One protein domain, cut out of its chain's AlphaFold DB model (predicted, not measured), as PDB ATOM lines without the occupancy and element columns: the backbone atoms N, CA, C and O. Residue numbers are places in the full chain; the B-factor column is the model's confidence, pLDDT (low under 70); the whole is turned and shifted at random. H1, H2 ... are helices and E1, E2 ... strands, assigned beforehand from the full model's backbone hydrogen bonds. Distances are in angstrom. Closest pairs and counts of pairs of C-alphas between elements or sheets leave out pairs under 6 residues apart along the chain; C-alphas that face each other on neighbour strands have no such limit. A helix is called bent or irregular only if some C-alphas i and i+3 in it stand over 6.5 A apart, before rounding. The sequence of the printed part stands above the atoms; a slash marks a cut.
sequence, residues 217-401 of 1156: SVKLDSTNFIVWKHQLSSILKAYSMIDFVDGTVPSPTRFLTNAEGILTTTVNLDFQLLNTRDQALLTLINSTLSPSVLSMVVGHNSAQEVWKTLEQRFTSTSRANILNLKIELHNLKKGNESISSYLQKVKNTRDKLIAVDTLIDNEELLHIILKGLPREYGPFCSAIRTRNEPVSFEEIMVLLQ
ATOM      1  N   SER A 217     321.944 375.660 261.164       62.03
ATOM      2  CA  SER A 217     321.011 375.789 262.297       62.03
ATOM      3  C   SER A 217     320.627 374.463 262.967       62.03
ATOM      4  O   SER A 217     320.028 374.479 264.041       62.03
ATOM      5  N   VAL A 218     320.960 373.321 262.356       64.00
ATOM      6  CA  VAL A 218     320.751 371.976 262.910       64.00
ATOM      7  C   VAL A 218     321.953 371.096 262.546       64.00
ATOM      8  O   VAL A 218     322.423 371.130 261.409       64.00
ATOM      9  N   LYS A 219     322.446 370.300 263.500       80.38
ATOM     10  CA  LYS A 219     323.491 369.291 263.257       80.38
ATOM     11  C   LYS A 219     322.908 368.035 262.599       80.38
ATOM     12  O   LYS A 219     321.713 367.776 262.727       80.38
ATOM     13  N   LEU A 220     323.737 367.251 261.908       80.06
ATOM     14  CA  LEU A 220     323.305 365.984 261.315       80.06
ATOM     15  C   LEU A 220     322.945 364.963 262.403       80.06
ATOM     16  O   LEU A 220     323.789 364.619 263.227       80.06
ATOM     17  N   ASP A 221     321.719 364.450 262.322       74.19
ATOM     18  CA  ASP A 221     321.127 363.394 263.143       74.19
ATOM     19  C   ASP A 221     320.412 362.356 262.257       74.19
ATOM     20  O   ASP A 221     320.200 362.559 261.058       74.19
ATOM     21  N   SER A 222     319.987 361.233 262.848       65.12
ATOM     22  CA  SER A 222     319.365 360.076 262.168       65.12
ATOM     23  C   SER A 222     318.136 360.378 261.289       65.12
ATOM     24  O   SER A 222     317.741 359.534 260.483       65.12
ATOM     25  N   THR A 223     317.526 361.558 261.422       64.19
ATOM     26  CA  THR A 223     316.257 361.931 260.775       64.19
ATOM     27  C   THR A 223     316.362 363.058 259.743       64.19
ATOM     28  O   THR A 223     315.470 363.167 258.902       64.19
ATOM     29  N   ASN A 224     317.411 363.890 259.769       76.38
ATOM     30  CA  ASN A 224     317.442 365.181 259.057       76.38
ATOM     31  C   ASN A 224     318.436 365.258 257.876       76.38
ATOM     32  O   ASN A 224     318.566 366.318 257.259       76.38
ATOM     33  N   PHE A 225     319.086 364.142 257.520       77.38
ATOM     34  CA  PHE A 225     320.171 364.078 256.528       77.38
ATOM     35  C   PHE A 225     319.924 364.817 255.212       77.38
ATOM     36  O   PHE A 225     320.824 365.493 254.734       77.38
ATOM     37  N   ILE A 226     318.729 364.725 254.623       71.12
ATOM     38  CA  ILE A 226     318.455 365.365 253.326       71.12
ATOM     39  C   ILE A 226     318.459 366.896 253.451       71.12
ATOM     40  O   ILE A 226     319.050 367.577 252.616       71.12
ATOM     41  N   VAL A 227     317.887 367.436 254.534       71.94
ATOM     42  CA  VAL A 227     317.886 368.881 254.814       71.94
ATOM     43  C   VAL A 227     319.309 369.367 255.093       71.94
ATOM     44  O   VAL A 227     319.749 370.340 254.481       71.94
ATOM     45  N   TRP A 228     320.053 368.652 255.945       84.19
ATOM     46  CA  TRP A 228     321.463 368.938 256.230       84.19
ATOM     47  C   TRP A 228     322.319 368.900 254.953       84.19
ATOM     48  O   TRP A 228     323.027 369.862 254.658       84.19
ATOM     49  N   LYS A 229     322.189 367.844 254.135       81.25
ATOM     50  CA  LYS A 229     322.934 367.677 252.878       81.25
ATOM     51  C   LYS A 229     322.618 368.811 251.909       81.25
ATOM     52  O   LYS A 229     323.541 369.356 251.311       81.25
ATOM     53  N   HIS A 230     321.348 369.194 251.761       77.19
ATOM     54  CA  HIS A 230     320.943 370.299 250.889       77.19
ATOM     55  C   HIS A 230     321.534 371.640 251.353       77.19
ATOM     56  O   HIS A 230     322.122 372.364 250.546       77.19
ATOM     57  N   GLN A 231     321.431 371.960 252.648       80.31
ATOM     58  CA  GLN A 231     321.983 373.199 253.202       80.31
ATOM     59  C   GLN A 231     323.516 373.239 253.076       80.31
ATOM     60  O   GLN A 231     324.059 374.203 252.537       80.31
ATOM     61  N   LEU A 232     324.219 372.182 253.498       82.94
ATOM     62  CA  LEU A 232     325.682 372.130 253.461       82.94
ATOM     63  C   LEU A 232     326.222 372.111 252.023       82.94
ATOM     64  O   LEU A 232     327.152 372.855 251.721       82.94
ATOM     65  N   SER A 233     325.591 371.369 251.102       80.44
ATOM     66  CA  SER A 233     325.946 371.407 249.670       80.44
ATOM     67  C   SER A 233     325.763 372.804 249.073       80.44
ATOM     68  O   SER A 233     326.559 373.222 248.236       80.44
ATOM     69  N   SER A 234     324.727 373.536 249.493       78.06
ATOM     70  CA  SER A 234     324.469 374.900 249.017       78.06
ATOM     71  C   SER A 234     325.528 375.885 249.513       78.06
ATOM     72  O   SER A 234     325.969 376.739 248.747       78.06
ATOM     73  N   ILE A 235     325.999 375.732 250.757       78.94
ATOM     74  CA  ILE A 235     327.111 376.534 251.283       78.94
ATOM     75  C   ILE A 235     328.421 376.170 250.569       78.94
ATOM     76  O   ILE A 235     329.103 377.059 250.071       78.94
ATOM     77  N   LEU A 236     328.756 374.881 250.442       76.88
ATOM     78  CA  LEU A 236     329.974 374.442 249.747       76.88
ATOM     79  C   LEU A 236     330.003 374.900 248.279       76.88
ATOM     80  O   LEU A 236     331.058 375.298 247.791       76.88
ATOM     81  N   LYS A 237     328.851 374.941 247.595       76.06
ATOM     82  CA  LYS A 237     328.716 375.551 246.260       76.06
ATOM     83  C   LYS A 237     328.945 377.064 246.271       76.06
ATOM     84  O   LYS A 237     329.680 377.560 245.427       76.06
ATOM     85  N   ALA A 238     328.377 377.791 247.234       69.88
ATOM     86  CA  ALA A 238     328.547 379.244 247.350       69.88
ATOM     87  C   ALA A 238     330.001 379.686 247.628       69.88
ATOM     88  O   ALA A 238     330.355 380.823 247.323       69.88
ATOM     89  N   TYR A 239     330.836 378.797 248.177       70.75
ATOM     90  CA  TYR A 239     332.267 379.029 248.418       70.75
ATOM     91  C   TYR A 239     333.202 378.325 247.412       70.75
ATOM     92  O   TYR A 239     334.414 378.353 247.615       70.75
ATOM     93  N   SER A 240     332.674 377.707 246.343       68.62
ATOM     94  CA  SER A 240     333.448 376.922 245.358       68.62
ATOM     95  C   SER A 240     334.323 375.828 245.998       68.62
ATOM     96  O   SER A 240     335.500 375.676 245.680       68.62
ATOM     97  N   MET A 241     333.747 375.084 246.949       68.88
ATOM     98  CA  MET A 241     334.404 373.993 247.685       68.88
ATOM     99  C   MET A 241     333.732 372.621 247.496       68.88
ATOM    100  O   MET A 241     334.200 371.641 248.073       68.88
ATOM    101  N   ILE A 242     332.645 372.525 246.720       74.38
ATOM    102  CA  ILE A 242     331.940 371.249 246.491       74.38
ATOM    103  C   ILE A 242     332.796 370.251 245.687       74.38
ATOM    104  O   ILE A 242     332.771 369.058 245.976       74.38
ATOM    105  N   ASP A 243     333.630 370.764 244.782       68.75
ATOM    106  CA  ASP A 243     334.508 370.038 243.853       68.75
ATOM    107  C   ASP A 243     335.553 369.147 244.574       68.75
ATOM    108  O   ASP A 243     336.031 368.138 244.051       68.75
ATOM    109  N   PHE A 244     335.890 369.498 245.823       66.12
ATOM    110  CA  PHE A 244     336.781 368.725 246.706       66.12
ATOM    111  C   PHE A 244     336.059 367.583 247.443       66.12
ATOM    112  O   PHE A 244     336.701 366.750 248.077       66.12
ATOM    113  N   VAL A 245     334.724 367.558 247.398       66.88
ATOM    114  CA  VAL A 245     333.862 366.631 248.149       66.88
ATOM    115  C   VAL A 245     333.115 365.675 247.210       66.88
ATOM    116  O   VAL A 245     332.850 364.535 247.589       66.88
ATOM    117  N   ASP A 246     332.825 366.088 245.971       63.47
ATOM    118  CA  ASP A 246     332.292 365.196 244.930       63.47
ATOM    119  C   ASP A 246     333.371 364.350 244.225       63.47
ATOM    120  O   ASP A 246     333.076 363.247 243.759       63.47
ATOM    121  N   GLY A 247     334.634 364.795 244.234       59.22
ATOM    122  CA  GLY A 247     335.768 364.076 243.644       59.22
ATOM    123  C   GLY A 247     336.095 364.445 242.200       59.22
ATOM    124  O   GLY A 247     336.775 363.674 241.526       59.22
ATOM    125  N   THR A 248     335.616 365.589 241.712       58.91
ATOM    126  CA  THR A 248     335.908 366.075 240.353       58.91
ATOM    127  C   THR A 248     337.366 366.509 240.147       58.91
ATOM    128  O   THR A 248     337.840 366.500 239.011       58.91
ATOM    129  N   VAL A 249     338.107 366.825 241.218       58.62
ATOM    130  CA  VAL A 249     339.536 367.192 241.163       58.62
ATOM    131  C   VAL A 249     340.431 366.032 241.642       58.62
ATOM    132  O   VAL A 249     340.362 365.666 242.816       58.62
ATOM    133  N   PRO A 250     341.313 365.460 240.795       57.94
ATOM    134  CA  PRO A 250     342.275 364.446 241.226       57.94
ATOM    135  C   PRO A 250     343.410 365.063 242.062       57.94
ATOM    136  O   PRO A 250     343.916 366.142 241.754       57.94
ATOM    137  N   SER A 251     343.844 364.359 243.111       57.81
ATOM    138  CA  SER A 251     344.904 364.840 244.010       57.81
ATOM    139  C   SER A 251     346.292 364.801 243.336       57.81
ATOM    140  O   SER A 251     346.650 363.766 242.765       57.81
ATOM    141  N   PRO A 252     347.091 365.888 243.382       57.50
ATOM    142  CA  PRO A 252     348.418 365.942 242.765       57.50
ATOM    143  C   PRO A 252     349.452 365.096 243.524       57.50
ATOM    144  O   PRO A 252     349.272 364.745 244.690       57.50
ATOM    145  N   THR A 253     350.586 364.782 242.891       55.41
ATOM    146  CA  THR A 253     351.636 363.967 243.523       55.41
ATOM    147  C   THR A 253     352.286 364.687 244.707       55.41
ATOM    148  O   THR A 253     352.629 365.866 244.629       55.41
ATOM    149  N   ARG A 254     352.501 363.950 245.807       54.88
ATOM    150  CA  ARG A 254     353.041 364.462 247.084       54.88
ATOM    151  C   ARG A 254     354.446 365.060 246.986       54.88
ATOM    152  O   ARG A 254     354.794 365.921 247.790       54.88
ATOM    153  N   PHE A 255     355.239 364.618 246.021       61.53
ATOM    154  CA  PHE A 255     356.594 365.095 245.762       61.53
ATOM    155  C   PHE A 255     356.704 365.572 244.314       61.53
ATOM    156  O   PHE A 255     355.932 365.140 243.451       61.53
ATOM    157  N   LEU A 256     357.646 366.481 244.072       56.75
ATOM    158  CA  LEU A 256     357.969 366.955 242.730       56.75
ATOM    159  C   LEU A 256     358.856 365.936 241.996       56.75
ATOM    160  O   LEU A 256     359.541 365.121 242.614       56.75
ATOM    161  N   THR A 257     358.853 365.993 240.668       53.12
ATOM    162  CA  THR A 257     359.781 365.255 239.801       53.12
ATOM    163  C   THR A 257     360.654 366.243 239.046       53.12
ATOM    164  O   THR A 257     360.138 367.203 238.470       53.12
ATOM    165  N   ASN A 258     361.964 366.002 239.008       54.09
ATOM    166  CA  ASN A 258     362.866 366.790 238.165       54.09
ATOM    167  C   ASN A 258     362.694 366.416 236.676       54.09
ATOM    168  O   ASN A 258     362.027 365.435 236.348       54.09
ATOM    169  N   ALA A 259     363.328 367.176 235.774       50.34
ATOM    170  CA  ALA A 259     363.201 367.034 234.314       50.34
ATOM    171  C   ALA A 259     363.578 365.646 233.737       50.34
ATOM    172  O   ALA A 259     363.280 365.359 232.583       50.34
ATOM    173  N   GLU A 260     364.203 364.784 234.541       48.41
ATOM    174  CA  GLU A 260     364.624 363.417 234.201       48.41
ATOM    175  C   GLU A 260     363.656 362.337 234.743       48.41
ATOM    176  O   GLU A 260     363.922 361.143 234.630       48.41
ATOM    177  N   GLY A 261     362.523 362.733 235.338       53.41
ATOM    178  CA  GLY A 261     361.442 361.832 235.762       53.41
ATOM    179  C   GLY A 261     361.601 361.187 237.146       53.41
ATOM    180  O   GLY A 261     360.711 360.457 237.578       53.41
ATOM    181  N   ILE A 262     362.689 361.466 237.867       55.50
ATOM    182  CA  ILE A 262     362.918 360.954 239.227       55.50
ATOM    183  C   ILE A 262     362.274 361.886 240.269       55.50
ATOM    184  O   ILE A 262     362.395 363.113 240.189       55.50
ATOM    185  N   LEU A 263     361.598 361.287 241.255       51.25
ATOM    186  CA  LEU A 263     360.996 361.965 242.408       51.25
ATOM    187  C   LEU A 263     362.079 362.581 243.306       51.25
ATOM    188  O   LEU A 263     362.963 361.875 243.792       51.25
ATOM    189  N   THR A 264     361.991 363.883 243.569       54.31
ATOM    190  CA  THR A 264     362.862 364.580 244.522       54.31
ATOM    191  C   THR A 264     362.255 364.615 245.925       54.31
ATOM    192  O   THR A 264     361.051 364.482 246.120       54.31
ATOM    193  N   THR A 265     363.094 364.803 246.947       52.75
ATOM    194  CA  THR A 265     362.665 364.856 248.360       52.75
ATOM    195  C   THR A 265     361.902 366.136 248.730       52.75
ATOM    196  O   THR A 265     361.456 366.292 249.868       52.75
ATOM    197  N   THR A 266     361.719 367.056 247.781       52.00
ATOM    198  CA  THR A 266     360.947 368.290 247.926       52.00
ATOM    199  C   THR A 266     359.449 368.014 247.789       52.00
ATOM    200  O   THR A 266     358.949 367.601 246.740       52.00
ATOM    201  N   VAL A 267     358.714 368.247 248.879       58.03
ATOM    202  CA  VAL A 267     357.255 368.076 248.925       58.03
ATOM    203  C   VAL A 267     356.592 369.082 247.982       58.03
ATOM    204  O   VAL A 267     356.931 370.265 247.992       58.03
ATOM    205  N   ASN A 268     355.630 368.620 247.189       63.28
ATOM    206  CA  ASN A 268     354.866 369.468 246.286       63.28
ATOM    207  C   ASN A 268     353.989 370.449 247.088       63.28
ATOM    208  O   ASN A 268     353.164 370.032 247.909       63.28
ATOM    209  N   LEU A 269     354.158 371.750 246.839       60.38
ATOM    210  CA  LEU A 269     353.437 372.809 247.544       60.38
ATOM    211  C   LEU A 269     351.926 372.741 247.278       60.38
ATOM    212  O   LEU A 269     351.135 372.927 248.201       60.38
ATOM    213  N   ASP A 270     351.513 372.383 246.059       57.91
ATOM    214  CA  ASP A 270     350.095 372.275 245.699       57.91
ATOM    215  C   ASP A 270     349.420 371.085 246.391       57.91
ATOM    216  O   ASP A 270     348.268 371.186 246.819       57.91
ATOM    217  N   PHE A 271     350.154 369.986 246.614       64.25
ATOM    218  CA  PHE A 271     349.679 368.879 247.450       64.25
ATOM    219  C   PHE A 271     349.533 369.297 248.921       64.25
ATOM    220  O   PHE A 271     348.535 368.956 249.555       64.25
ATOM    221  N   GLN A 272     350.474 370.077 249.473       59.91
ATOM    222  CA  GLN A 272     350.334 370.611 250.835       59.91
ATOM    223  C   GLN A 272     349.128 371.554 250.962       59.91
ATOM    224  O   GLN A 272     348.383 371.466 251.940       59.91
ATOM    225  N   LEU A 273     348.898 372.424 249.975       67.00
ATOM    226  CA  LEU A 273     347.762 373.348 249.948       67.00
ATOM    227  C   LEU A 273     346.422 372.608 249.800       67.00
ATOM    228  O   LEU A 273     345.466 372.949 250.500       67.00
ATOM    229  N   LEU A 274     346.352 371.578 248.951       69.69
ATOM    230  CA  LEU A 274     345.152 370.751 248.785       69.69
ATOM    231  C   LEU A 274     344.860 369.927 250.046       69.69
ATOM    232  O   LEU A 274     343.739 369.973 250.544       69.69
ATOM    233  N   ASN A 275     345.869 369.281 250.640       70.38
ATOM    234  CA  ASN A 275     345.727 368.570 251.914       70.38
ATOM    235  C   ASN A 275     345.292 369.511 253.056       70.38
ATOM    236  O   ASN A 275     344.428 369.162 253.853       70.38
ATOM    237  N   THR A 276     345.826 370.736 253.116       69.88
ATOM    238  CA  THR A 276     345.417 371.740 254.120       69.88
ATOM    239  C   THR A 276     343.947 372.150 253.953       69.88
ATOM    240  O   THR A 276     343.249 372.368 254.945       69.88
ATOM    241  N   ARG A 277     343.446 372.221 252.712       72.94
ATOM    242  CA  ARG A 277     342.028 372.492 252.418       72.94
ATOM    243  C   ARG A 277     341.128 371.301 252.741       72.94
ATOM    244  O   ARG A 277     340.080 371.516 253.344       72.94
ATOM    245  N   ASP A 278     341.542 370.079 252.417       76.25
ATOM    246  CA  ASP A 278     340.799 368.859 252.756       76.25
ATOM    247  C   ASP A 278     340.675 368.678 254.278       76.25
ATOM    248  O   ASP A 278     339.575 368.497 254.790       76.25
ATOM    249  N   GLN A 279     341.754 368.873 255.044       76.69
ATOM    250  CA  GLN A 279     341.691 368.824 256.513       76.69
ATOM    251  C   GLN A 279     340.803 369.931 257.114       76.69
ATOM    252  O   GLN A 279     340.099 369.698 258.104       76.69
ATOM    253  N   ALA A 280     340.766 371.124 256.508       75.50
ATOM    254  CA  ALA A 280     339.830 372.176 256.907       75.50
ATOM    255  C   ALA A 280     338.368 371.798 256.594       75.50
ATOM    256  O   ALA A 280     337.494 372.017 257.433       75.50
ATOM    257  N   LEU A 281     338.101 371.187 255.433       77.75
ATOM    258  CA  LEU A 281     336.782 370.676 255.039       77.75
ATOM    259  C   LEU A 281     336.327 369.493 255.905       77.75
ATOM    260  O   LEU A 281     335.168 369.446 256.306       77.75
ATOM    261  N   LEU A 282     337.231 368.586 256.270       80.44
ATOM    262  CA  LEU A 282     336.978 367.468 257.179       80.44
ATOM    263  C   LEU A 282     336.604 367.973 258.580       80.44
ATOM    264  O   LEU A 282     335.579 367.575 259.136       80.44
ATOM    265  N   THR A 283     337.388 368.912 259.120       79.06
ATOM    266  CA  THR A 283     337.100 369.582 260.402       79.06
ATOM    267  C   THR A 283     335.742 370.289 260.359       79.06
ATOM    268  O   THR A 283     334.958 370.205 261.306       79.06
ATOM    269  N   LEU A 284     335.436 370.945 259.237       80.62
ATOM    270  CA  LEU A 284     334.170 371.625 258.999       80.62
ATOM    271  C   LEU A 284     332.992 370.648 258.980       80.62
ATOM    272  O   LEU A 284     332.063 370.842 259.762       80.62
ATOM    273  N   ILE A 285     333.028 369.594 258.156       82.94
ATOM    274  CA  ILE A 285     331.954 368.590 258.079       82.94
ATOM    275  C   ILE A 285     331.719 367.996 259.467       82.94
ATOM    276  O   ILE A 285     330.590 368.054 259.958       82.94
ATOM    277  N   ASN A 286     332.784 367.551 260.145       81.25
ATOM    278  CA  ASN A 286     332.722 366.989 261.496       81.25
ATOM    279  C   ASN A 286     332.098 367.954 262.521       81.25
ATOM    280  O   ASN A 286     331.322 367.519 263.372       81.25
ATOM    281  N   SER A 287     332.343 369.268 262.417       79.62
ATOM    282  CA  SER A 287     331.707 370.266 263.296       79.62
ATOM    283  C   SER A 287     330.175 370.321 263.156       79.62
ATOM    284  O   SER A 287     329.476 370.631 264.127       79.62
ATOM    285  N   THR A 288     329.640 369.958 261.985       83.00
ATOM    286  CA  THR A 288     328.195 369.930 261.694       83.00
ATOM    287  C   THR A 288     327.511 368.612 262.067       83.00
ATOM    288  O   THR A 288     326.289 368.520 261.972       83.00
ATOM    289  N   LEU A 289     328.254 367.596 262.520       84.12
ATOM    290  CA  LEU A 289     327.694 366.316 262.964       84.12
ATOM    291  C   LEU A 289     327.271 366.376 264.441       84.12
ATOM    292  O   LEU A 289     327.864 367.111 265.245       84.12
ATOM    293  N   SER A 290     326.252 365.600 264.821       84.75
ATOM    294  CA  SER A 290     325.984 365.302 266.232       84.75
ATOM    295  C   SER A 290     326.922 364.187 266.737       84.75
ATOM    296  O   SER A 290     327.483 363.445 265.925       84.75
ATOM    297  N   PRO A 291     327.130 364.029 268.061       78.31
ATOM    298  CA  PRO A 291     328.087 363.053 268.596       78.31
ATOM    299  C   PRO A 291     327.801 361.595 268.198       78.31
ATOM    300  O   PRO A 291     328.735 360.810 268.038       78.31
ATOM    301  N   SER A 292     326.527 361.235 267.999       76.44
ATOM    302  CA  SER A 292     326.109 359.891 267.573       76.44
ATOM    303  C   SER A 292     326.378 359.618 266.090       76.44
ATOM    304  O   SER A 292     326.516 358.464 265.693       76.44
ATOM    305  N   VAL A 293     326.465 360.670 265.270       81.88
ATOM    306  CA  VAL A 293     326.805 360.575 263.847       81.88
ATOM    307  C   VAL A 293     328.310 360.686 263.631       81.88
ATOM    308  O   VAL A 293     328.862 359.965 262.801       81.88
ATOM    309  N   LEU A 294     328.989 361.521 264.422       81.25
ATOM    310  CA  LEU A 294     330.442 361.661 264.403       81.25
ATOM    311  C   LEU A 294     331.139 360.316 264.667       81.25
ATOM    312  O   LEU A 294     332.072 359.965 263.950       81.25
ATOM    313  N   SER A 295     330.649 359.516 265.621       79.44
ATOM    314  CA  SER A 295     331.212 358.189 265.928       79.44
ATOM    315  C   SER A 295     331.152 357.192 264.760       79.44
ATOM    316  O   SER A 295     331.974 356.282 264.710       79.44
ATOM    317  N   MET A 296     330.243 357.375 263.793       77.12
ATOM    318  CA  MET A 296     330.165 356.543 262.583       77.12
ATOM    319  C   MET A 296     331.202 356.916 261.511       77.12
ATOM    320  O   MET A 296     331.359 356.170 260.543       77.12
ATOM    321  N   VAL A 297     331.880 358.062 261.648       79.31
ATOM    322  CA  VAL A 297     332.865 358.561 260.670       79.31
ATOM    323  C   VAL A 297     334.282 358.718 261.233       79.31
ATOM    324  O   VAL A 297     335.209 358.922 260.449       79.31
ATOM    325  N   VAL A 298     334.485 358.547 262.546       73.56
ATOM    326  CA  VAL A 298     335.823 358.438 263.158       73.56
ATOM    327  C   VAL A 298     336.653 357.370 262.429       73.56
ATOM    328  O   VAL A 298     336.205 356.239 262.263       73.56
ATOM    329  N   GLY A 299     337.865 357.739 262.005       70.06
ATOM    330  CA  GLY A 299     338.809 356.863 261.297       70.06
ATOM    331  C   GLY A 299     338.973 357.151 259.800       70.06
ATOM    332  O   GLY A 299     339.944 356.683 259.213       70.06
ATOM    333  N   HIS A 300     338.086 357.945 259.191       81.00
ATOM    334  CA  HIS A 300     338.281 358.467 257.831       81.00
ATOM    335  C   HIS A 300     339.142 359.736 257.878       81.00
ATOM    336  O   HIS A 300     338.957 360.572 258.766       81.00
ATOM    337  N   ASN A 301     340.061 359.891 256.924       76.00
ATOM    338  CA  ASN A 301     341.098 360.929 256.967       76.00
ATOM    339  C   ASN A 301     340.911 362.035 255.918       76.00
ATOM    340  O   ASN A 301     341.675 362.998 255.929       76.00
ATOM    341  N   SER A 302     339.899 361.928 255.050       80.19
ATOM    342  CA  SER A 302     339.546 362.938 254.042       80.19
ATOM    343  C   SER A 302     338.066 363.334 254.107       80.19
ATOM    344  O   SER A 302     337.201 362.519 254.449       80.19
ATOM    345  N   ALA A 303     337.744 364.580 253.743       80.81
ATOM    346  CA  ALA A 303     336.371 365.084 253.691       80.81
ATOM    347  C   ALA A 303     335.494 364.286 252.707       80.81
ATOM    348  O   ALA A 303     334.315 364.039 252.983       80.81
ATOM    349  N   GLN A 304     336.078 363.837 251.591       81.88
ATOM    350  CA  GLN A 304     335.398 363.044 250.563       81.88
ATOM    351  C   GLN A 304     334.946 361.671 251.096       81.88
ATOM    352  O   GLN A 304     333.832 361.222 250.819       81.88
ATOM    353  N   GLU A 305     335.791 361.011 251.895       80.12
ATOM    354  CA  GLU A 305     335.485 359.714 252.511       80.12
ATOM    355  C   GLU A 305     334.320 359.831 253.499       80.12
ATOM    356  O   GLU A 305     333.354 359.069 253.419       80.12
ATOM    357  N   VAL A 306     334.374 360.833 254.386       82.56
ATOM    358  CA  VAL A 306     333.309 361.121 255.357       82.56
ATOM    359  C   VAL A 306     331.986 361.398 254.646       82.56
ATOM    360  O   VAL A 306     330.965 360.800 254.994       82.56
ATOM    361  N   TRP A 307     331.993 362.247 253.615       85.81
ATOM    362  CA  TRP A 307     330.792 362.576 252.845       85.81
ATOM    363  C   TRP A 307     330.160 361.338 252.197       85.81
ATOM    364  O   TRP A 307     328.959 361.098 252.347       85.81
ATOM    365  N   LYS A 308     330.976 360.506 251.539       81.56
ATOM    366  CA  LYS A 308     330.539 359.268 250.880       81.56
ATOM    367  C   LYS A 308     329.981 358.245 251.875       81.56
ATOM    368  O   LYS A 308     328.949 357.630 251.601       81.56
ATOM    369  N   THR A 309     330.610 358.092 253.043       81.31
ATOM    370  CA  THR A 309     330.140 357.199 254.115       81.31
ATOM    371  C   THR A 309     328.806 357.670 254.702       81.31
ATOM    372  O   THR A 309     327.894 356.856 254.878       81.31
ATOM    373  N   LEU A 310     328.633 358.976 254.941       82.00
ATOM    374  CA  LEU A 310     327.351 359.547 255.374       82.00
ATOM    375  C   LEU A 310     326.263 359.354 254.305       82.00
ATOM    376  O   LEU A 310     325.169 358.883 254.613       82.00
ATOM    377  N   GLU A 311     326.567 359.633 253.037       79.38
ATOM    378  CA  GLU A 311     325.624 359.441 251.935       79.38
ATOM    379  C   GLU A 311     325.146 357.990 251.808       79.38
ATOM    380  O   GLU A 311     323.937 357.753 251.738       79.38
ATOM    381  N   GLN A 312     326.052 357.011 251.860       76.19
ATOM    382  CA  GLN A 312     325.683 355.596 251.782       76.19
ATOM    383  C   GLN A 312     324.831 355.141 252.975       76.19
ATOM    384  O   GLN A 312     323.852 354.414 252.791       76.19
ATOM    385  N   ARG A 313     325.159 355.578 254.201       71.69
ATOM    386  CA  ARG A 313     324.412 355.182 255.406       71.69
ATOM    387  C   ARG A 313     323.015 355.792 255.432       71.69
ATOM    388  O   ARG A 313     322.031 355.057 255.520       71.69
ATOM    389  N   PHE A 314     322.894 357.110 255.306       69.75
ATOM    390  CA  PHE A 314     321.620 357.799 255.525       69.75
ATOM    391  C   PHE A 314     320.650 357.692 254.335       69.75
ATOM    392  O   PHE A 314     319.435 357.745 254.540       69.75
ATOM    393  N   THR A 315     321.137 357.440 253.113       63.62
ATOM    394  CA  THR A 315     320.272 357.168 251.942       63.62
ATOM    395  C   THR A 315     319.572 355.801 252.025       63.62
ATOM    396  O   THR A 315     318.550 355.583 251.371       63.62
ATOM    397  N   SER A 316     320.059 354.882 252.869       55.44
ATOM    398  CA  SER A 316     319.336 353.642 253.187       55.44
ATOM    399  C   SER A 316     318.126 353.911 254.097       55.44
ATOM    400  O   SER A 316     317.008 353.492 253.793       55.44
ATOM    401  N   THR A 317     318.318 354.712 255.151       56.66
ATOM    402  CA  THR A 317     317.274 355.109 256.111       56.66
ATOM    403  C   THR A 317     316.229 356.046 255.497       56.66
ATOM    404  O   THR A 317     315.046 355.957 255.833       56.66
ATOM    405  N   SER A 318     316.618 356.929 254.570       61.66
ATOM    406  CA  SER A 318     315.697 357.915 253.985       61.66
ATOM    407  C   SER A 318     314.516 357.279 253.244       61.66
ATOM    408  O   SER A 318     313.400 357.788 253.345       61.66
ATOM    409  N   ARG A 319     314.704 356.121 252.591       62.06
ATOM    410  CA  ARG A 319     313.604 355.353 251.973       62.06
ATOM    411  C   ARG A 319     312.538 354.918 252.982       62.06
ATOM    412  O   ARG A 319     311.353 354.964 252.654       62.06
ATOM    413  N   ALA A 320     312.930 354.550 254.203       62.69
ATOM    414  CA  ALA A 320     311.978 354.232 255.268       62.69
ATOM    415  C   ALA A 320     311.222 355.488 255.737       62.69
ATOM    416  O   ALA A 320     310.009 355.434 255.915       62.69
ATOM    417  N   ASN A 321     311.895 356.639 255.843       71.19
ATOM    418  CA  ASN A 321     311.230 357.905 256.176       71.19
ATOM    419  C   ASN A 321     310.261 358.377 255.075       71.19
ATOM    420  O   ASN A 321     309.171 358.833 255.405       71.19
ATOM    421  N   ILE A 322     310.589 358.203 253.788       70.69
ATOM    422  CA  ILE A 322     309.663 358.460 252.667       70.69
ATOM    423  C   ILE A 322     308.409 357.590 252.792       70.69
ATOM    424  O   ILE A 322     307.290 358.097 252.703       70.69
ATOM    425  N   LEU A 323     308.589 356.284 253.025       72.62
ATOM    426  CA  LEU A 323     307.485 355.345 253.216       72.62
ATOM    427  C   LEU A 323     306.613 355.760 254.413       72.62
ATOM    428  O   LEU A 323     305.395 355.862 254.278       72.62
ATOM    429  N   ASN A 324     307.234 356.068 255.554       77.31
ATOM    430  CA  ASN A 324     306.551 356.498 256.772       77.31
ATOM    431  C   ASN A 324     305.765 357.803 256.569       77.31
ATOM    432  O   ASN A 324     304.620 357.877 256.997       77.31
ATOM    433  N   LEU A 325     306.324 358.797 255.871       79.00
ATOM    434  CA  LEU A 325     305.641 360.059 255.564       79.00
ATOM    435  C   LEU A 325     304.466 359.870 254.589       79.00
ATOM    436  O   LEU A 325     303.417 360.490 254.769       79.00
ATOM    437  N   LYS A 326     304.583 358.982 253.587       80.75
ATOM    438  CA  LYS A 326     303.441 358.618 252.724       80.75
ATOM    439  C   LYS A 326     302.358 357.855 253.501       80.75
ATOM    440  O   LYS A 326     301.170 358.108 253.305       80.75
ATOM    441  N   ILE A 327     302.745 356.971 254.424       81.81
ATOM    442  CA  ILE A 327     301.822 356.267 255.332       81.81
ATOM    443  C   ILE A 327     301.147 357.246 256.309       81.81
ATOM    444  O   ILE A 327     299.944 357.117 256.536       81.81
ATOM    445  N   GLU A 328     301.866 358.235 256.848       82.44
ATOM    446  CA  GLU A 328     301.315 359.323 257.672       82.44
ATOM    447  C   GLU A 328     300.244 360.078 256.871       82.44
ATOM    448  O   GLU A 328     299.079 360.103 257.275       82.44
ATOM    449  N   LEU A 329     300.602 360.579 255.682       86.75
ATOM    450  CA  LEU A 329     299.721 361.344 254.798       86.75
ATOM    451  C   LEU A 329     298.429 360.586 254.437       86.75
ATOM    452  O   LEU A 329     297.340 361.146 254.565       86.75
ATOM    453  N   HIS A 330     298.515 359.307 254.051       83.75
ATOM    454  CA  HIS A 330     297.336 358.483 253.733       83.75
ATOM    455  C   HIS A 330     296.443 358.152 254.944       83.75
ATOM    456  O   HIS A 330     295.287 357.763 254.747       83.75
ATOM    457  N   ASN A 331     296.954 358.268 256.174       85.38
ATOM    458  CA  ASN A 331     296.212 357.967 257.402       85.38
ATOM    459  C   ASN A 331     295.658 359.208 258.121       85.38
ATOM    460  O   ASN A 331     294.859 359.046 259.049       85.38
ATOM    461  N   LEU A 332     296.014 360.426 257.689       87.00
ATOM    462  CA  LEU A 332     295.461 361.669 258.235       87.00
ATOM    463  C   LEU A 332     293.930 361.719 258.081       87.00
ATOM    464  O   LEU A 332     293.382 361.659 256.979       87.00
ATOM    465  N   LYS A 333     293.232 361.910 259.205       84.56
ATOM    466  CA  LYS A 333     291.772 362.075 259.293       84.56
ATOM    467  C   LYS A 333     291.447 363.288 260.162       84.56
ATOM    468  O   LYS A 333     292.138 363.511 261.151       84.56
ATOM    469  N   LYS A 334     290.375 364.022 259.844       84.19
ATOM    470  CA  LYS A 334     289.930 365.208 260.612       84.19
ATOM    471  C   LYS A 334     289.609 364.878 262.076       84.19
ATOM    472  O   LYS A 334     289.929 365.646 262.977       84.19
ATOM    473  N   GLY A 335     288.942 363.744 262.313       78.00
ATOM    474  CA  GLY A 335     288.424 363.394 263.637       78.00
ATOM    475  C   GLY A 335     287.566 364.521 264.226       78.00
ATOM    476  O   GLY A 335     286.733 365.098 263.526       78.00
ATOM    477  N   ASN A 336     287.815 364.852 265.495       73.44
ATOM    478  CA  ASN A 336     287.134 365.934 266.216       73.44
ATOM    479  C   ASN A 336     287.823 367.309 266.056       73.44
ATOM    480  O   ASN A 336     287.399 368.277 266.684       73.44
ATOM    481  N   GLU A 337     288.897 367.413 265.268       81.50
ATOM    482  CA  GLU A 337     289.643 368.664 265.070       81.50
ATOM    483  C   GLU A 337     288.953 369.572 264.037       81.50
ATOM    484  O   GLU A 337     288.104 369.121 263.262       81.50
ATOM    485  N   SER A 338     289.298 370.862 263.995       83.62
ATOM    486  CA  SER A 338     288.789 371.784 262.967       83.62
ATOM    487  C   SER A 338     289.405 371.503 261.593       83.62
ATOM    488  O   SER A 338     290.539 371.023 261.495       83.62
ATOM    489  N   ILE A 339     288.695 371.855 260.516       84.44
ATOM    490  CA  ILE A 339     289.212 371.728 259.143       84.44
ATOM    491  C   ILE A 339     290.526 372.494 258.967       84.44
ATOM    492  O   ILE A 339     291.442 371.985 258.326       84.44
ATOM    493  N   SER A 340     290.662 373.666 259.592       82.81
ATOM    494  CA  SER A 340     291.905 374.447 259.561       82.81
ATOM    495  C   SER A 340     293.110 373.664 260.114       82.81
ATOM    496  O   SER A 340     294.151 373.594 259.462       82.81
ATOM    497  N   SER A 341     292.957 372.990 261.263       84.62
ATOM    498  CA  SER A 341     294.039 372.190 261.861       84.62
ATOM    499  C   SER A 341     294.355 370.935 261.035       84.62
ATOM    500  O   SER A 341     295.523 370.631 260.790       84.62
ATOM    501  N   TYR A 342     293.322 370.251 260.530       89.00
ATOM    502  CA  TYR A 342     293.475 369.093 259.646       89.00
ATOM    503  C   TYR A 342     294.239 369.444 258.356       89.00
ATOM    504  O   TYR A 342     295.228 368.789 258.022       89.00
ATOM    505  N   LEU A 343     293.847 370.522 257.668       87.12
ATOM    506  CA  LEU A 343     294.518 370.993 256.451       87.12
ATOM    507  C   LEU A 343     295.957 371.452 256.718       87.12
ATOM    508  O   LEU A 343     296.832 371.215 255.886       87.12
ATOM    509  N   GLN A 344     296.235 372.048 257.883       84.50
ATOM    510  CA  GLN A 344     297.600 372.405 258.277       84.50
ATOM    511  C   GLN A 344     298.484 371.161 258.475       84.50
ATOM    512  O   GLN A 344     299.640 371.168 258.053       84.50
ATOM    513  N   LYS A 345     297.957 370.063 259.039       84.69
ATOM    514  CA  LYS A 345     298.687 368.781 259.135       84.69
ATOM    515  C   LYS A 345     298.954 368.164 257.760       84.69
ATOM    516  O   LYS A 345     300.078 367.726 257.504       84.69
ATOM    517  N   VAL A 346     297.961 368.177 256.865       87.81
ATOM    518  CA  VAL A 346     298.125 367.724 255.470       87.81
ATOM    519  C   VAL A 346     299.209 368.540 254.765       87.81
ATOM    520  O   VAL A 346     300.126 367.952 254.194       87.81
ATOM    521  N   LYS A 347     299.168 369.876 254.872       86.06
ATOM    522  CA  LYS A 347     300.196 370.758 254.305       86.06
ATOM    523  C   LYS A 347     301.584 370.451 254.867       86.06
ATOM    524  O   LYS A 347     302.487 370.157 254.096       86.06
ATOM    525  N   ASN A 348     301.743 370.422 256.189       83.94
ATOM    526  CA  ASN A 348     303.036 370.142 256.820       83.94
ATOM    527  C   ASN A 348     303.619 368.781 256.386       83.94
ATOM    528  O   ASN A 348     304.833 368.643 256.282       83.94
ATOM    529  N   THR A 349     302.778 367.776 256.124       83.25
ATOM    530  CA  THR A 349     303.228 366.446 255.669       83.25
ATOM    531  C   THR A 349     303.555 366.429 254.171       83.25
ATOM    532  O   THR A 349     304.541 365.811 253.774       83.25
ATOM    533  N   ARG A 350     302.804 367.174 253.345       83.94
ATOM    534  CA  ARG A 350     303.139 367.428 251.932       83.94
ATOM    535  C   ARG A 350     304.486 368.141 251.806       83.94
ATOM    536  O   ARG A 350     305.345 367.689 251.058       83.94
ATOM    537  N   ASP A 351     304.682 369.214 252.565       79.69
ATOM    538  CA  ASP A 351     305.873 370.061 252.489       79.69
ATOM    539  C   ASP A 351     307.135 369.283 252.930       79.69
ATOM    540  O   ASP A 351     308.187 369.416 252.304       79.69
ATOM    541  N   LYS A 352     307.022 368.369 253.913       76.00
ATOM    542  CA  LYS A 352     308.081 367.391 254.262       76.00
ATOM    543  C   LYS A 352     308.432 366.435 253.111       76.00
ATOM    544  O   LYS A 352     309.596 366.085 252.967       76.00
ATOM    545  N   LEU A 353     307.449 365.976 252.331       77.06
ATOM    546  CA  LEU A 353     307.665 365.051 251.206       77.06
ATOM    547  C   LEU A 353     308.263 365.765 249.980       77.06
ATOM    548  O   LEU A 353     309.134 365.206 249.311       77.06
ATOM    549  N   ILE A 354     307.877 367.023 249.746       76.19
ATOM    550  CA  ILE A 354     308.501 367.902 248.744       76.19
ATOM    551  C   ILE A 354     309.969 368.174 249.108       76.19
ATOM    552  O   ILE A 354     310.835 368.069 248.248       76.19
ATOM    553  N   ALA A 355     310.279 368.427 250.386       65.56
ATOM    554  CA  ALA A 355     311.651 368.610 250.883       65.56
ATOM    555  C   ALA A 355     312.538 367.341 250.829       65.56
ATOM    556  O   ALA A 355     313.685 367.364 251.276       65.56
ATOM    557  N   VAL A 356     312.003 366.231 250.312       67.38
ATOM    558  CA  VAL A 356     312.676 364.937 250.115       67.38
ATOM    559  C   VAL A 356     312.665 364.546 248.618       67.38
ATOM    560  O   VAL A 356     312.837 363.384 248.261       67.38
ATOM    561  N   ASP A 357     312.448 365.525 247.728       64.19
ATOM    562  CA  ASP A 357     312.340 365.376 246.267       64.19
ATOM    563  C   ASP A 357     311.276 364.352 245.811       64.19
ATOM    564  O   ASP A 357     311.308 363.836 244.693       64.19
ATOM    565  N   THR A 358     310.274 364.075 246.659       70.81
ATOM    566  CA  THR A 358     309.130 363.230 246.288       70.81
ATOM    567  C   THR A 358     307.934 364.082 245.887       70.81
ATOM    568  O   THR A 358     307.229 364.650 246.721       70.81
ATOM    569  N   LEU A 359     307.694 364.152 244.578       70.69
ATOM    570  CA  LEU A 359     306.491 364.762 244.019       70.69
ATOM    571  C   LEU A 359     305.240 363.952 244.413       70.69
ATOM    572  O   LEU A 359     305.280 362.727 244.561       70.69
ATOM    573  N   ILE A 360     304.134 364.674 244.597       78.12
ATOM    574  CA  ILE A 360     302.795 364.147 244.883       78.12
ATOM    575  C   ILE A 360     301.837 364.910 243.976       78.12
ATOM    576  O   ILE A 360     301.787 366.146 244.042       78.12
ATOM    577  N   ASP A 361     301.081 364.188 243.157       81.81
ATOM    578  CA  ASP A 361     300.150 364.804 242.220       81.81
ATOM    579  C   ASP A 361     298.994 365.485 242.961       81.81
ATOM    580  O   ASP A 361     298.509 365.011 243.994       81.81
ATOM    581  N   ASN A 362     298.527 366.619 242.432       78.94
ATOM    582  CA  ASN A 362     297.449 367.383 243.068       78.94
ATOM    583  C   ASN A 362     296.146 366.565 243.171       78.94
ATOM    584  O   ASN A 362     295.406 366.729 244.138       78.94
ATOM    585  N   GLU A 363     295.898 365.646 242.232       78.88
ATOM    586  CA  GLU A 363     294.755 364.723 242.269       78.88
ATOM    587  C   GLU A 363     294.907 363.628 243.336       78.88
ATOM    588  O   GLU A 363     293.943 363.328 244.044       78.88
ATOM    589  N   GLU A 364     296.115 363.077 243.525       82.38
ATOM    590  CA  GLU A 364     296.404 362.130 244.611       82.38
ATOM    591  C   GLU A 364     296.183 362.810 245.973       82.38
ATOM    592  O   GLU A 364     295.480 362.279 246.838       82.38
ATOM    593  N   LEU A 365     296.705 364.030 246.136       86.00
ATOM    594  CA  LEU A 365     296.534 364.835 247.345       86.00
ATOM    595  C   LEU A 365     295.058 365.191 247.605       86.00
ATOM    596  O   LEU A 365     294.585 365.042 248.733       86.00
ATOM    597  N   LEU A 366     294.310 365.605 246.575       86.06
ATOM    598  CA  LEU A 366     292.863 365.842 246.651       86.06
ATOM    599  C   LEU A 366     292.118 364.574 247.096       86.06
ATOM    600  O   LEU A 366     291.296 364.628 248.014       86.06
ATOM    601  N   HIS A 367     292.421 363.420 246.498       84.31
ATOM    602  CA  HIS A 367     291.790 362.154 246.864       84.31
ATOM    603  C   HIS A 367     292.086 361.755 248.322       84.31
ATOM    604  O   HIS A 367     291.179 361.300 249.024       84.31
ATOM    605  N   ILE A 368     293.312 361.985 248.808       86.25
ATOM    606  CA  ILE A 368     293.690 361.778 250.216       86.25
ATOM    607  C   ILE A 368     292.873 362.686 251.147       86.25
ATOM    608  O   ILE A 368     292.275 362.187 252.102       86.25
ATOM    609  N   ILE A 369     292.780 363.987 250.845       88.06
ATOM    610  CA  ILE A 369     292.005 364.957 251.642       88.06
ATOM    611  C   ILE A 369     290.532 364.533 251.724       88.06
ATOM    612  O   ILE A 369     289.981 364.418 252.817       88.06
ATOM    613  N   LEU A 370     289.901 364.215 250.587       85.50
ATOM    614  CA  LEU A 370     288.498 363.776 250.558       85.50
ATOM    615  C   LEU A 370     288.262 362.431 251.271       85.50
ATOM    616  O   LEU A 370     287.135 362.141 251.668       85.50
ATOM    617  N   LYS A 371     289.293 361.594 251.431       86.25
ATOM    618  CA  LYS A 371     289.222 360.307 252.148       86.25
ATOM    619  C   LYS A 371     289.363 360.463 253.671       86.25
ATOM    620  O   LYS A 371     288.888 359.599 254.407       86.25
ATOM    621  N   GLY A 372     289.992 361.540 254.150       84.25
ATOM    622  CA  GLY A 372     290.183 361.821 255.580       84.25
ATOM    623  C   GLY A 372     289.055 362.613 256.258       84.25
ATOM    624  O   GLY A 372     289.084 362.792 257.482       84.25
ATOM    625  N   LEU A 373     288.058 363.081 255.499       87.75
ATOM    626  CA  LEU A 373     286.895 363.816 256.009       87.75
ATOM    627  C   LEU A 373     285.803 362.880 256.579       87.75
ATOM    628  O   LEU A 373     285.630 361.757 256.098       87.75
ATOM    629  N   PRO A 374     285.038 363.312 257.604       84.00
ATOM    630  CA  PRO A 374     283.936 362.530 258.160       84.00
ATOM    631  C   PRO A 374     282.688 362.589 257.264       84.00
ATOM    632  O   PRO A 374     282.543 363.468 256.416       84.00
ATOM    633  N   ARG A 375     281.748 361.656 257.488       78.12
ATOM    634  CA  ARG A 375     280.555 361.434 256.639       78.12
ATOM    635  C   ARG A 375     279.658 362.665 256.447       78.12
ATOM    636  O   ARG A 375     278.955 362.733 255.446       78.12
ATOM    637  N   GLU A 376     279.699 363.620 257.372       82.00
ATOM    638  CA  GLU A 376     278.998 364.912 257.297       82.00
ATOM    639  C   GLU A 376     279.346 365.698 256.021       82.00
ATOM    640  O   GLU A 376     278.464 366.288 255.408       82.00
ATOM    641  N   TYR A 377     280.593 365.607 255.549       85.38
ATOM    642  CA  TYR A 377     281.068 366.256 254.321       85.38
ATOM    643  C   TYR A 377     280.784 365.415 253.062       85.38
ATOM    644  O   TYR A 377     281.331 365.687 251.996       85.38
ATOM    645  N   GLY A 378     279.944 364.376 253.154       81.31
ATOM    646  CA  GLY A 378     279.564 363.516 252.028       81.31
ATOM    647  C   GLY A 378     279.021 364.270 250.800       81.31
ATOM    648  O   GLY A 378     279.474 363.971 249.689       81.31
ATOM    649  N   PRO A 379     278.119 365.266 250.953       81.00
ATOM    650  CA  PRO A 379     277.652 366.098 249.841       81.00
ATOM    651  C   PRO A 379     278.794 366.885 249.185       81.00
ATOM    652  O   PRO A 379     278.985 366.780 247.974       81.00
ATOM    653  N   PHE A 380     279.619 367.574 249.982       86.81
ATOM    654  CA  PHE A 380     280.803 368.303 249.516       86.81
ATOM    655  C   PHE A 380     281.782 367.398 248.753       86.81
ATOM    656  O   PHE A 380     282.168 367.689 247.622       86.81
ATOM    657  N   CYS A 381     282.138 366.250 249.337       84.44
ATOM    658  CA  CYS A 381     283.034 365.272 248.719       84.44
ATOM    659  C   CYS A 381     282.474 364.719 247.402       84.44
ATOM    660  O   CYS A 381     283.252 364.356 246.523       84.44
ATOM    661  N   SER A 382     281.149 364.658 247.253       81.88
ATOM    662  CA  SER A 382     280.502 364.277 245.995       81.88
ATOM    663  C   SER A 382     280.605 365.405 244.967       81.88
ATOM    664  O   SER A 382     281.084 365.165 243.864       81.88
ATOM    665  N   ALA A 383     280.260 366.641 245.349       82.94
ATOM    666  CA  ALA A 383     280.302 367.812 244.472       82.94
ATOM    667  C   ALA A 383     281.705 368.080 243.895       82.94
ATOM    668  O   ALA A 383     281.842 368.324 242.696       82.94
ATOM    669  N   ILE A 384     282.755 367.971 244.722       86.19
ATOM    670  CA  ILE A 384     284.148 368.123 244.270       86.19
ATOM    671  C   ILE A 384     284.566 366.983 243.325       86.19
ATOM    672  O   ILE A 384     285.248 367.242 242.340       86.19
ATOM    673  N   ARG A 385     284.119 365.739 243.558       81.88
ATOM    674  CA  ARG A 385     284.392 364.597 242.656       81.88
ATOM    675  C   ARG A 385     283.652 364.674 241.318       81.88
ATOM    676  O   ARG A 385     284.058 364.003 240.379       81.88
ATOM    677  N   THR A 386     282.581 365.459 241.226       82.94
ATOM    678  CA  THR A 386     281.822 365.695 239.984       82.94
ATOM    679  C   THR A 386     282.255 366.954 239.224       82.94
ATOM    680  O   THR A 386     281.578 367.358 238.281       82.94
ATOM    681  N   ARG A 387     283.345 367.616 239.632       81.31
ATOM    682  CA  ARG A 387     283.858 368.825 238.975       81.31
ATOM    683  C   ARG A 387     284.884 368.451 237.900       81.31
ATOM    684  O   ARG A 387     285.865 367.785 238.196       81.31
ATOM    685  N   ASN A 388     284.673 368.935 236.676       70.94
ATOM    686  CA  ASN A 388     285.538 368.646 235.520       70.94
ATOM    687  C   ASN A 388     286.863 369.439 235.503       70.94
ATOM    688  O   ASN A 388     287.722 369.162 234.674       70.94
ATOM    689  N   GLU A 389     287.010 370.440 236.373       76.62
ATOM    690  CA  GLU A 389     288.172 371.335 236.431       76.62
ATOM    691  C   GLU A 389     289.117 370.935 237.579       76.62
ATOM    692  O   GLU A 389     288.628 370.719 238.696       76.62
ATOM    693  N   PRO A 390     290.447 370.895 237.363       71.38
ATOM    694  CA  PRO A 390     291.413 370.501 238.386       71.38
ATOM    695  C   PRO A 390     291.462 371.527 239.527       71.38
ATOM    696  O   PRO A 390     291.807 372.692 239.330       71.38
ATOM    697  N   VAL A 391     291.120 371.091 240.741       79.00
ATOM    698  CA  VAL A 391     291.008 371.974 241.914       79.00
ATOM    699  C   VAL A 391     292.353 372.084 242.635       79.00
ATOM    700  O   VAL A 391     292.940 371.077 243.034       79.00
ATOM    701  N   SER A 392     292.844 373.310 242.831       83.31
ATOM    702  CA  SER A 392     294.100 373.562 243.557       83.31
ATOM    703  C   SER A 392     293.969 373.301 245.065       83.31
ATOM    704  O   SER A 392     292.878 373.403 245.630       83.31
ATOM    705  N   PHE A 393     295.083 373.007 245.748       80.75
ATOM    706  CA  PHE A 393     295.090 372.804 247.205       80.75
ATOM    707  C   PHE A 393     294.568 374.044 247.949       80.75
ATOM    708  O   PHE A 393     293.727 373.934 248.837       80.75
ATOM    709  N   GLU A 394     295.001 375.228 247.525       83.00
ATOM    710  CA  GLU A 394     294.590 376.529 248.050       83.00
ATOM    711  C   GLU A 394     293.078 376.771 247.887       83.00
ATOM    712  O   GLU A 394     292.425 377.257 248.810       83.00
ATOM    713  N   GLU A 395     292.495 376.380 246.751       85.56
ATOM    714  CA  GLU A 395     291.050 376.466 246.515       85.56
ATOM    715  C   GLU A 395     290.268 375.453 247.369       85.56
ATOM    716  O   GLU A 395     289.261 375.813 247.984       85.56
ATOM    717  N   ILE A 396     290.763 374.214 247.495       85.56
ATOM    718  CA  ILE A 396     290.201 373.187 248.392       85.56
ATOM    719  C   ILE A 396     290.174 373.691 249.842       85.56
ATOM    720  O   ILE A 396     289.176 373.482 250.535       85.56
ATOM    721  N   MET A 397     291.226 374.385 250.301       83.81
ATOM    722  CA  MET A 397     291.269 374.959 251.650       83.81
ATOM    723  C   MET A 397     290.139 375.970 251.887       83.81
ATOM    724  O   MET A 397     289.486 375.907 252.929       83.81
ATOM    725  N   VAL A 398     289.891 376.880 250.939       85.44
ATOM    726  CA  VAL A 398     288.824 377.891 251.058       85.44
ATOM    727  C   VAL A 398     287.447 377.230 251.032       85.44
ATOM    728  O   VAL A 398     286.634 377.482 251.920       85.44
ATOM    729  N   LEU A 399     287.202 376.336 250.070       86.06
ATOM    730  CA  LEU A 399     285.915 375.653 249.915       86.06
ATOM    731  C   LEU A 399     285.549 374.815 251.153       86.06
ATOM    732  O   LEU A 399     284.419 374.891 251.633       86.06
ATOM    733  N   LEU A 400     286.507 374.074 251.725       86.50
ATOM    734  CA  LEU A 400     286.284 373.303 252.954       86.50
ATOM    735  C   LEU A 400     286.057 374.194 254.188       86.50
ATOM    736  O   LEU A 400     285.276 373.829 255.064       86.50
ATOM    737  N   GLN A 401     286.700 375.363 254.274       84.31
ATOM    738  CA  GLN A 401     286.455 376.316 255.365       84.31
ATOM    739  C   GLN A 401     285.068 376.970 255.270       84.31
ATOM    740  O   GLN A 401     284.442 377.209 256.304       84.31
TER     741      GLN A 401
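AT A GLANCE: This is residues 217 to 401 of the 1156 residues of an uncharacterized protein of Fagus sylvatica (UniProt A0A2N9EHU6). The model is a long rod of helices: H5 runs along the long axis through the middle, H3 overlaps its first end and reaches on to a small strand hairpin, E1 and E2, at one tip, and H6, H7, H8 and H9 gather as a head of short helices at the other. H2 packs on the first turns of H5, H1 comes close to H5 farther along, and H4 sits by the last turns of H3. The printed part has 185 residues, with the named elements in the order H1, H2, E1, E2, H3, H4, H5, H6, H7, H8, H9: nine helices and two antiparallel strands, mostly helix. It is extended, with a radius of gyration of the C-alphas of 25.4 A and spans of 88 by 35 by 24 A.

HOW THE PARTS SIT: E1, residues 255 to 257, and E2, residues 263 to 267, form an antiparallel hairpin, with N 264 and O 256 2.9 A apart, within hydrogen-bond range. A tight link leads from E2 to H3, residues 269 to 287. H3 touches the hub H5, residues 303 to 331, at a shallow tilt of 32 degrees, the same way; the closest C-alphas, of Leu 282 and Ala 303, are 4.3 A apart. H2, residues 243 to 246, touches H5, with the C-alphas of Val 245 and Gln 304 closest at 4.6 A. H1, residues 225 to 238, is close to but not clearly touching H5, with C-alphas 225 and 314 closest at 6.5 A. H4, residues 291 to 294, is close to but not clearly touching H3, with C-alphas 286 and 294 closest at 6.5 A. H5 and H6, residues 339 to 354, form a helical hairpin and touch at a shallow tilt of 31 degrees, opposite ways, with C-alphas 329 and 349 closest at 6.3 A. H7, residues 362 to 372, only just touches H5, with 3 pairs of C-alphas within 8 A, those of His 330 and Ile 368 closest at 6.0 A. H9, residues 393 to 401, touches H6 at a shallow tilt of 15 degrees, opposite ways, with C-alphas 339 and 401 closest at 6.6 A. H8, residues 375 to 385, is close to but not clearly touching H7, with C-alphas 370 and 381 closest at 6.0 A. Every O i to N i+4 pair is within hydrogen-bond range in H1, H3, H6, H7 and H9; in H5 it is 21 of 25 and in H8 5 of 7, while H2 and H4 are too short for such a pair.

IN THESE COORDINATES: H5 is 41.0 A long, from C-alpha 303 at (336.371, 365.084, 253.691) to C-alpha 331 at (296.212, 357.967, 257.402), with a kink of 37 degrees near residue 316; it is neither bent nor irregular, but only just: C-alphas 316 and 319 are 6.1 A apart. H3 is 27.0 A, H6 22.2 A and H1 19.6 A long. H8 is irregular, with C-alphas 376 and 379 7.7 A apart. H9 ends at C-alpha 401, (286.455, 376.316, 255.365).

THE WHOLE: The two C-alphas farthest apart, of Glu 260 and Glu 376, are 88.7 A apart. The printed part has no cut, and no link between named elements is long. The mean pLDDT of the printed part is 75.1, and 50 residues are under 70, among them residues 243 to 274 and 314 to 320.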